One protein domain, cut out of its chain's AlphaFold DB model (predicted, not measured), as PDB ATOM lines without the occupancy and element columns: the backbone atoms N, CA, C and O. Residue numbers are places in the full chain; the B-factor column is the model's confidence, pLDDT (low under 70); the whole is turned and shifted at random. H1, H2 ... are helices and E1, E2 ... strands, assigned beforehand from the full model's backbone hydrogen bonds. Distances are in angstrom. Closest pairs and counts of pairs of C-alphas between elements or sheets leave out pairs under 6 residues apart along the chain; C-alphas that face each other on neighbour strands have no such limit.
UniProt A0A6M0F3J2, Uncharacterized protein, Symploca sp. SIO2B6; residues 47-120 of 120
ATOM      1  N   PRO A  47       9.567  29.022 -37.003       36.06
ATOM      2  CA  PRO A  47      10.841  29.357 -37.626       36.06
ATOM      3  C   PRO A  47      11.125  30.846 -37.394       36.06
ATOM      4  O   PRO A  47      10.543  31.712 -38.039       36.06
ATOM      5  N   GLY A  48      11.982  31.131 -36.412       46.34
ATOM      6  CA  GLY A  48      12.326  32.487 -35.972       46.34
ATOM      7  C   GLY A  48      12.118  32.753 -34.479       46.34
ATOM      8  O   GLY A  48      12.658  33.733 -33.978       46.34
ATOM      9  N   ASN A  49      11.411  31.891 -33.741       50.31
ATOM     10  CA  ASN A  49      11.249  32.062 -32.294       50.31
ATOM     11  C   ASN A  49      12.436  31.406 -31.566       50.31
ATOM     12  O   ASN A  49      12.529  30.181 -31.542       50.31
ATOM     13  N   THR A  50      13.377  32.193 -31.021       56.44
ATOM     14  CA  THR A  50      14.518  31.736 -30.178       56.44
ATOM     15  C   THR A  50      14.096  31.068 -28.879       56.44
ATOM     16  O   THR A  50      14.935  30.585 -28.126       56.44
ATOM     17  N   LYS A  51      12.793  31.001 -28.627       56.31
ATOM     18  CA  LYS A  51      12.257  30.637 -27.338       56.31
ATOM     19  C   LYS A  51      11.522  29.310 -27.381       56.31
ATOM     20  O   LYS A  51      10.687  29.069 -28.251       56.31
ATOM     21  N   ALA A  52      11.806  28.466 -26.399       61.38
ATOM     22  CA  ALA A  52      11.111  27.213 -26.180       61.38
ATOM     23  C   ALA A  52      10.123  27.343 -25.029       61.38
ATOM     24  O   ALA A  52      10.486  27.687 -23.905       61.38
ATOM     25  N   SER A  53       8.861  27.059 -25.313       62.25
ATOM     26  CA  SER A  53       7.784  27.158 -24.339       62.25
ATOM     27  C   SER A  53       7.753  25.937 -23.421       62.25
ATOM     28  O   SER A  53       7.785  24.805 -23.900       62.25
ATOM     29  N   ILE A  54       7.633  26.155 -22.112       64.50
ATOM     30  CA  ILE A  54       7.240  25.112 -21.154       64.50
ATOM     31  C   ILE A  54       5.750  25.268 -20.870       64.50
ATOM     32  O   ILE A  54       5.300  26.362 -20.526       64.50
ATOM     33  N   MET A  55       4.982  24.193 -21.062       63.47
ATOM     34  CA  MET A  55       3.532  24.181 -20.866       63.47
ATOM     35  C   MET A  55       3.142  23.564 -19.521       63.47
ATOM     36  O   MET A  55       3.618  22.486 -19.179       63.47
ATOM     37  N   VAL A  56       2.225  24.210 -18.802       60.16
ATOM     38  CA  VAL A  56       1.584  23.702 -17.574       60.16
ATOM     39  C   VAL A  56       0.107  24.036 -17.618       60.16
ATOM     40  O   VAL A  56      -0.270  25.140 -18.012       60.16
ATOM     41  N   ASP A  57      -0.727  23.041 -17.311       60.28
ATOM     42  CA  ASP A  57      -2.189  23.131 -17.408       60.28
ATOM     43  C   ASP A  57      -2.683  23.706 -18.760       60.28
ATOM     44  O   ASP A  57      -3.641  24.476 -18.846       60.28
ATOM     45  N   GLY A  58      -1.989  23.352 -19.852       61.38
ATOM     46  CA  GLY A  58      -2.319  23.786 -21.215       61.38
ATOM     47  C   GLY A  58      -1.943  25.235 -21.549       61.38
ATOM     48  O   GLY A  58      -2.362  25.747 -22.589       61.38
ATOM     49  N   ARG A  59      -1.160  25.911 -20.699       59.88
ATOM     50  CA  ARG A  59      -0.684  27.286 -20.908       59.88
ATOM     51  C   ARG A  59       0.834  27.326 -20.987       59.88
ATOM     52  O   ARG A  59       1.508  26.615 -20.252       59.88
ATOM     53  N   ILE A  60       1.376  28.183 -21.852       63.88
ATOM     54  CA  ILE A  60       2.812  28.488 -21.861       63.88
ATOM     55  C   ILE A  60       3.128  29.257 -20.579       63.88
ATOM     56  O   ILE A  60       2.588  30.343 -20.370       63.88
ATOM     57  N   LEU A  61       3.987  28.701 -19.731       64.38
ATOM     58  CA  LEU A  61       4.426  29.355 -18.504       64.38
ATOM     59  C   LEU A  61       5.606  30.273 -18.715       64.38
ATOM     60  O   LEU A  61       5.645  31.385 -18.198       64.38
ATOM     61  N   PHE A  62       6.600  29.769 -19.428       66.50
ATOM     62  CA  PHE A  62       7.823  30.491 -19.674       66.50
ATOM     63  C   PHE A  62       8.438  30.019 -20.972       66.50
ATOM     64  O   PHE A  62       8.240  28.900 -21.447       66.50
ATOM     65  N   GLU A  63       9.162  30.955 -21.547       67.44
ATOM     66  CA  GLU A  63       9.844  30.839 -22.806       67.44
ATOM     67  C   GLU A  63      11.344  30.866 -22.509       67.44
ATOM     68  O   GLU A  63      11.869  31.867 -22.020       67.44
ATOM     69  N   VAL A  64      12.019  29.748 -22.760       71.25
ATOM     70  CA  VAL A  64      13.461  29.597 -22.555       71.25
ATOM     71  C   VAL A  64      14.180  30.003 -23.831       71.25
ATOM     72  O   VAL A  64      13.999  29.360 -24.861       71.25
ATOM     73  N   ASP A  65      14.975  31.065 -23.756       74.81
ATOM     74  CA  ASP A  65      15.810  31.558 -24.855       74.81
ATOM     75  C   ASP A  65      17.217  30.925 -24.814       74.81
ATOM     76  O   ASP A  65      17.722  30.587 -23.737       74.81
ATOM     77  N   ASP A  66      17.851  30.761 -25.977       70.38
ATOM     78  CA  ASP A  66      19.169  30.129 -26.135       70.38
ATOM     79  C   ASP A  66      20.357  31.068 -25.857       70.38
ATOM     80  O   ASP A  66      21.483  30.587 -25.699       70.38
ATOM     81  N   SER A  67      20.132  32.382 -25.743       69.75
ATOM     82  CA  SER A  67      21.188  33.406 -25.672       69.75
ATOM     83  C   SER A  67      22.243  33.185 -24.584       69.75
ATOM     84  O   SER A  67      23.432  33.374 -24.844       69.75
ATOM     85  N   TRP A  68      21.845  32.777 -23.378       68.31
ATOM     86  CA  TRP A  68      22.770  32.660 -22.244       68.31
ATOM     87  C   TRP A  68      23.559  31.340 -22.229       68.31
ATOM     88  O   TRP A  68      24.753  31.353 -21.942       68.31
ATOM     89  N   ILE A  69      22.947  30.210 -22.608       67.56
ATOM     90  CA  ILE A  69      23.620  28.894 -22.597       67.56
ATOM     91  C   ILE A  69      24.467  28.688 -23.861       67.56
ATOM     92  O   ILE A  69      25.567  28.131 -23.788       67.56
ATOM     93  N   ALA A  70      24.006  29.171 -25.019       66.12
ATOM     94  CA  ALA A  70      24.745  29.027 -26.273       66.12
ATOM     95  C   ALA A  70      26.067  29.813 -26.260       66.12
ATOM     96  O   ALA A  70      27.075  29.336 -26.788       66.12
ATOM     97  N   HIS A  71      26.084  30.992 -25.625       61.91
ATOM     98  CA  HIS A  71      27.267  31.854 -25.574       61.91
ATOM     99  C   HIS A  71      28.382  31.286 -24.676       61.91
ATOM    100  O   HIS A  71      29.561  31.468 -24.977       61.91
ATOM    101  N   GLU A  72      28.037  30.568 -23.604       63.25
ATOM    102  CA  GLU A  72      29.023  30.040 -22.650       63.25
ATOM    103  C   GLU A  72      29.549  28.642 -23.004       63.25
ATOM    104  O   GLU A  72      30.715  28.348 -22.740       63.25
ATOM    105  N   GLN A  73      28.734  27.772 -23.616       61.28
ATOM    106  CA  GLN A  73      29.058  26.338 -23.714       61.28
ATOM    107  C   GLN A  73      29.364  25.819 -25.125       61.28
ATOM    108  O   GLN A  73      29.599  24.622 -25.287       61.28
ATOM    109  N   LYS A  74      29.375  26.673 -26.164       71.06
ATOM    110  CA  LYS A  74      29.412  26.230 -27.580       71.06
ATOM    111  C   LYS A  74      28.340  25.170 -27.898       71.06
ATOM    112  O   LYS A  74      28.517  24.358 -28.804       71.06
ATOM    113  N   ALA A  75      27.256  25.159 -27.127       70.88
ATOM    114  CA  ALA A  75      26.157  24.231 -27.309       70.88
ATOM    115  C   ALA A  75      25.410  24.574 -28.599       70.88
ATOM    116  O   ALA A  75      25.320  25.740 -28.998       70.88
ATOM    117  N   THR A  76      24.849  23.557 -29.250       81.19
ATOM    118  CA  THR A  76      23.871  23.811 -30.311       81.19
ATOM    119  C   THR A  76      22.644  24.494 -29.706       81.19
ATOM    120  O   THR A  76      22.354  24.333 -28.522       81.19
ATOM    121  N   ARG A  77      21.908  25.264 -30.509       74.19
ATOM    122  CA  ARG A  77      20.697  25.958 -30.050       74.19
ATOM    123  C   ARG A  77      19.705  25.021 -29.357       74.19
ATOM    124  O   ARG A  77      19.217  25.337 -28.276       74.19
ATOM    125  N   ASP A  78      19.444  23.862 -29.955       77.25
ATOM    126  CA  ASP A  78      18.503  22.881 -29.405       77.25
ATOM    127  C   ASP A  78      18.984  22.327 -28.061       77.25
ATOM    128  O   ASP A  78      18.194  22.110 -27.143       77.25
ATOM    129  N   GLU A  79      20.295  22.156 -27.910       80.69
ATOM    130  CA  GLU A  79      20.909  21.704 -26.669       80.69
ATOM    131  C   GLU A  79      20.874  22.783 -25.584       80.69
ATOM    132  O   GLU A  79      20.498  22.493 -24.449       80.69
ATOM    133  N   ALA A  80      21.159  24.037 -25.935       76.50
ATOM    134  CA  ALA A  80      21.040  25.181 -25.037       76.50
ATOM    135  C   ALA A  80      19.608  25.333 -24.501       76.50
ATOM    136  O   ALA A  80      19.395  25.465 -23.294       76.50
ATOM    137  N   ILE A  81      18.622  25.226 -25.390       76.31
ATOM    138  CA  ILE A  81      17.199  25.221 -25.044       76.31
ATOM    139  C   ILE A  81      16.876  24.074 -24.084       76.31
ATOM    140  O   ILE A  81      16.260  24.299 -23.041       76.31
ATOM    141  N   ARG A  82      17.307  22.851 -24.408       81.12
ATOM    142  CA  ARG A  82      17.009  21.661 -23.604       81.12
ATOM    143  C   ARG A  82      17.619  21.752 -22.210       81.12
ATOM    144  O   ARG A  82      16.948  21.438 -21.229       81.12
ATOM    145  N   ILE A  83      18.865  22.213 -22.109       82.06
ATOM    146  CA  ILE A  83      19.538  22.451 -20.829       82.06
ATOM    147  C   ILE A  83      18.775  23.509 -20.030       82.06
ATOM    148  O   ILE A  83      18.489  23.288 -18.855       82.06
ATOM    149  N   GLY A  84      18.391  24.624 -20.656       81.56
ATOM    150  CA  GLY A  84      17.648  25.689 -19.984       81.56
ATOM    151  C   GLY A  84      16.285  25.225 -19.468       81.56
ATOM    152  O   GLY A  84      15.926  25.529 -18.332       81.56
ATOM    153  N   GLN A  85      15.560  24.429 -20.258       81.31
ATOM    154  CA  GLN A  85      14.297  23.821 -19.842       81.31
ATOM    155  C   GLN A  85      14.482  22.907 -18.630       81.31
ATOM    156  O   GLN A  85      13.753  23.058 -17.651       81.31
ATOM    157  N   LEU A  86      15.469  22.005 -18.670       84.75
ATOM    158  CA  LEU A  86      15.776  21.098 -17.561       84.75
ATOM    159  C   LEU A  86      16.153  21.859 -16.291       84.75
ATOM    160  O   LEU A  86      15.618  21.558 -15.229       84.75
ATOM    161  N   LEU A  87      17.031  22.859 -16.394       84.25
ATOM    162  CA  LEU A  87      17.526  23.591 -15.232       84.25
ATOM    163  C   LEU A  87      16.411  24.402 -14.560       84.25
ATOM    164  O   LEU A  87      16.229  24.324 -13.348       84.25
ATOM    165  N   ILE A  88      15.644  25.163 -15.347       84.00
ATOM    166  CA  ILE A  88      14.556  26.001 -14.828       84.00
ATOM    167  C   ILE A  88      13.427  25.123 -14.287       84.00
ATOM    168  O   ILE A  88      12.949  25.361 -13.181       84.00
ATOM    169  N   GLY A  89      13.017  24.098 -15.036       84.56
ATOM    170  CA  GLY A  89      11.957  23.194 -14.603       84.56
ATOM    171  C   GLY A  89      12.312  22.457 -13.315       84.56
ATOM    172  O   GLY A  89      11.509  22.431 -12.383       84.56
ATOM    173  N   GLN A  90      13.541  21.946 -13.214       85.69
ATOM    174  CA  GLN A  90      14.028  21.297 -11.999       85.69
ATOM    175  C   GLN A  90      14.044  22.268 -10.809       85.69
ATOM    176  O   GLN A  90      13.534  21.926  -9.744       85.69
ATOM    177  N   LEU A  91      14.533  23.501 -10.993       86.88
ATOM    178  CA  LEU A  91      14.528  24.529  -9.944       86.88
ATOM    179  C   LEU A  91      13.116  24.852  -9.434       86.88
ATOM    180  O   LEU A  91      12.936  25.109  -8.243       86.88
ATOM    181  N   LEU A  92      12.113  24.864 -10.314       86.50
ATOM    182  CA  LEU A  92      10.727  25.128  -9.924       86.50
ATOM    183  C   LEU A  92      10.120  23.978  -9.110       86.50
ATOM    184  O   LEU A  92       9.379  24.251  -8.163       86.50
ATOM    185  N   ILE A  93      10.454  22.726  -9.434       85.81
ATOM    186  CA  ILE A  93      10.058  21.564  -8.624       85.81
ATOM    187  C   ILE A  93      10.756  21.589  -7.264       85.81
ATOM    188  O   ILE A  93      10.097  21.471  -6.235       85.81
ATOM    189  N   GLU A  94      12.073  21.794  -7.235       88.19
ATOM    190  CA  GLU A  94      12.860  21.793  -5.992       88.19
ATOM    191  C   GLU A  94      12.429  22.889  -5.019       88.19
ATOM    192  O   GLU A  94      12.454  22.694  -3.804       88.19
ATOM    193  N   ARG A  95      12.005  24.043  -5.542       89.06
ATOM    194  CA  ARG A  95      11.460  25.134  -4.727       89.06
ATOM    195  C   ARG A  95       9.990  24.955  -4.352       89.06
ATOM    196  O   ARG A  95       9.451  25.820  -3.667       89.06
ATOM    197  N   GLY A  96       9.349  23.868  -4.780       87.38
ATOM    198  CA  GLY A  96       7.954  23.581  -4.459       87.38
ATOM    199  C   GLY A  96       6.975  24.558  -5.106       87.38
ATOM    200  O   GLY A  96       5.932  24.842  -4.529       87.38
ATOM    201  N   TYR A  97       7.301  25.108  -6.280       85.69
ATOM    202  CA  TYR A  97       6.353  25.928  -7.040       85.69
ATOM    203  C   TYR A  97       5.424  25.069  -7.888       85.69
ATOM    204  O   TYR A  97       4.243  25.384  -8.017       85.69
ATOM    205  N   MET A  98       5.942  23.972  -8.436       85.38
ATOM    206  CA  MET A  98       5.189  23.057  -9.287       85.38
ATOM    207  C   MET A  98       5.529  21.601  -8.984       85.38
ATOM    208  O   MET A  98       6.607  21.304  -8.471       85.38
ATOM    209  N   HIS A  99       4.627  20.695  -9.340       84.12
ATOM    210  CA  HIS A  99       4.817  19.254  -9.215       84.12
ATOM    211  C   HIS A  99       4.273  18.520 -10.444       84.12
ATOM    212  O   HIS A  99       3.438  19.049 -11.182       84.12
ATOM    213  N   HIS A 100       4.778  17.311 -10.704       84.25
ATOM    214  CA  HIS A 100       4.209  16.443 -11.736       84.25
ATOM    215  C   HIS A 100       2.813  16.011 -11.299       84.25
ATOM    216  O   HIS A 100       2.650  15.627 -10.147       84.25
ATOM    217  N   VAL A 101       1.823  16.002 -12.193       82.81
ATOM    218  CA  VAL A 101       0.418  15.757 -11.805       82.81
ATOM    219  C   VAL A 101       0.221  14.429 -11.053       82.81
ATOM    220  O   VAL A 101      -0.621  14.356 -10.163       82.81
ATOM    221  N   THR A 102       1.004  13.386 -11.356       82.19
ATOM    222  CA  THR A 102       0.958  12.104 -10.618       82.19
ATOM    223  C   THR A 102       1.964  12.002  -9.467       82.19
ATOM    224  O   THR A 102       1.928  11.035  -8.717       82.19
ATOM    225  N   ASN A 103       2.871  12.971  -9.311       82.56
ATOM    226  CA  ASN A 103       3.998  12.953  -8.365       82.56
ATOM    227  C   ASN A 103       4.974  11.765  -8.520       82.56
ATOM    228  O   ASN A 103       5.758  11.485  -7.617       82.56
ATOM    229  N   GLU A 104       4.972  11.075  -9.664       79.44
ATOM    230  CA  GLU A 104       5.790   9.869  -9.879       79.44
ATOM    231  C   GLU A 104       7.186  10.142 -10.458       79.44
ATOM    232  O   GLU A 104       8.037   9.250 -10.454       79.44
ATOM    233  N   HIS A 105       7.442  11.354 -10.961       76.69
ATOM    234  CA  HIS A 105       8.658  11.651 -11.717       76.69
ATOM    235  C   HIS A 105       9.262  13.028 -11.396       76.69
ATOM    236  O   HIS A 105       8.522  13.977 -11.120       76.69
ATOM    237  N   PRO A 106      10.603  13.153 -11.473       79.81
ATOM    238  CA  PRO A 106      11.289  14.443 -11.459       79.81
ATOM    239  C   PRO A 106      10.989  15.255 -12.734       79.81
ATOM    240  O   PRO A 106      10.279  14.801 -13.637       79.81
ATOM    241  N   PHE A 107      11.522  16.478 -12.822       82.94
ATOM    242  CA  PHE A 107      11.335  17.299 -14.016       82.94
ATOM    243  C   PHE A 107      12.011  16.659 -15.240       82.94
ATOM    244  O   PHE A 107      13.164  16.230 -15.166       82.94
ATOM    245  N   ALA A 108      11.322  16.653 -16.383       78.56
ATOM    246  CA  ALA A 108      11.868  16.237 -17.667       78.56
ATOM    247  C   ALA A 108      11.432  17.204 -18.776       78.56
ATOM    248  O   ALA A 108      10.292  17.667 -18.807       78.56
ATOM    249  N   ALA A 109      12.337  17.483 -19.718       75.56
ATOM    250  CA  ALA A 109      12.059  18.277 -20.918       75.56
ATOM    251  C   ALA A 109      11.314  17.434 -21.974       75.56
ATOM    252  O   ALA A 109      11.790  17.231 -23.091       75.56
ATOM    253  N   GLU A 110      10.164  16.899 -21.575       77.31
ATOM    254  CA  GLU A 110       9.277  16.042 -22.361       77.31
ATOM    255  C   GLU A 110       7.840  16.580 -22.297       77.31
ATOM    256  O   GLU A 110       7.538  17.515 -21.554       77.31
ATOM    257  N   TYR A 111       6.928  15.990 -23.073       73.94
ATOM    258  CA  TYR A 111       5.507  16.352 -23.067       73.94
ATOM    259  C   TYR A 111       4.768  15.747 -21.864       73.94
ATOM    260  O   TYR A 111       3.856  14.936 -22.023       73.94
ATOM    261  N   LEU A 112       5.181  16.131 -20.659       77.19
ATOM    262  CA  LEU A 112       4.558  15.731 -19.399       77.19
ATOM    263  C   LEU A 112       3.714  16.866 -18.815       77.19
ATOM    264  O   LEU A 112       3.915  18.043 -19.118       77.19
ATOM    265  N   PHE A 113       2.764  16.499 -17.954       78.00
ATOM    266  CA  PHE A 113       1.894  17.457 -17.283       78.00
ATOM    267  C   PHE A 113       2.415  17.766 -15.884       78.00
ATOM    268  O   PHE A 113       2.600  16.878 -15.048       78.00
ATOM    269  N   TYR A 114       2.580  19.053 -15.615       80.31
ATOM    270  CA  TYR A 114       2.879  19.583 -14.293       80.31
ATOM    271  C   TYR A 114       1.800  20.592 -13.897       80.31
ATOM    272  O   TYR A 114       1.067  21.063 -14.768       80.31
ATOM    273  N   ARG A 115       1.713  20.901 -12.602       77.88
ATOM    274  CA  ARG A 115       0.739  21.816 -11.985       77.88
ATOM    275  C   ARG A 115       1.413  22.683 -10.923       77.88
ATOM    276  O   ARG A 115       2.332  22.205 -10.257       77.88
ATOM    277  N   PHE A 116       0.963  23.926 -10.738       83.44
ATOM    278  CA  PHE A 116       1.413  24.762  -9.616       83.44
ATOM    279  C   PHE A 116       0.700  24.415  -8.318       83.44
ATOM    280  O   PHE A 116      -0.499  24.160  -8.308       83.44
ATOM    281  N   TYR A 117       1.417  24.530  -7.205       74.81
ATOM    282  CA  TYR A 117       0.798  24.440  -5.881       74.81
ATOM    283  C   TYR A 117      -0.117  25.626  -5.557       74.81
ATOM    284  O   TYR A 117      -0.996  25.500  -4.720       74.81
ATOM    285  N   THR A 118       0.052  26.779  -6.212       67.75
ATOM    286  CA  THR A 118      -0.821  27.947  -5.992       67.75
ATOM    287  C   THR A 118      -2.244  27.763  -6.523       67.75
ATOM    288  O   THR A 118      -3.083  28.622  -6.269       67.75
ATOM    289  N   ASP A 119      -2.495  26.686  -7.275       56.75
ATOM    290  CA  ASP A 119      -3.812  26.335  -7.813       56.75
ATOM    291  C   ASP A 119      -4.569  25.309  -6.929       56.75
ATOM    292  O   ASP A 119      -5.605  24.794  -7.363       56.75
ATOM    293  N   GLU A 120      -4.075  25.008  -5.716       51.12
ATOM    294  CA  GLU A 120      -4.788  24.282  -4.638       51.12
ATOM    295  C   GLU A 120      -5.434  25.244  -3.627       51.12
ATOM    296  O   GLU A 120      -6.594  24.978  -3.230       51.12
TER     297      GLU A 120
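Overview. This is residues 47 to 120 of the 120 residues of an uncharacterized protein of Symploca sp. SIO2B6 (UniProt A0A6M0F3J2). One long helix, H2, has the hairpin E1-E2 packed on its first part and the small hairpin E3-E4 by its last residues, while the short helix H1 packs on its start. The printed part has 74 residues, with named elements in the order E1, E2, H1, H2, E3, E4; both two-stranded sheets are antiparallel. The class is mixed; the whole is compact, radius of gyration of the C-alphas 12.9 A, with spans 39 by 23 by 18 A.

Arrangement. E1, residues 51 to 56, and E2, residues 59 to 65, form a hairpin; N 54 and O 62 are 2.9 A apart, within hydrogen-bond range. H1, residues 67 to 73, touches residues 77 to 84 alone of H2, residues 77 to 94, about perpendicular at 79 degrees; the closest C-alphas, of Ile 69 and Ala 80, are 5.1 A apart. The closest C-alphas of E2 and H2, of Val 64 and Ile 81, are 6.3 A apart. E3, residues 98 to 100, and E4, residues 114 to 116, form a hairpin, N 99 to O 115 2.9 A. Every O i to N i+4 pair is within range in H2, 1 of 3 in H1, with 1 of 4 O i to N i+3 pairs.

Along the chain. E1 begins at C-alpha 51 (12.257, 30.637, -27.338); E2 spans 17.5 A, H2 25.6 A; E4 ends at C-alpha 116 (1.413, 24.762, -9.616).

Size, cuts and confidence. The printed part has no cut; the link E3 to E4 is long, 13 residues. pLDDT is under 70 at residues 47 to 63, 67 to 73 and 118 to 120.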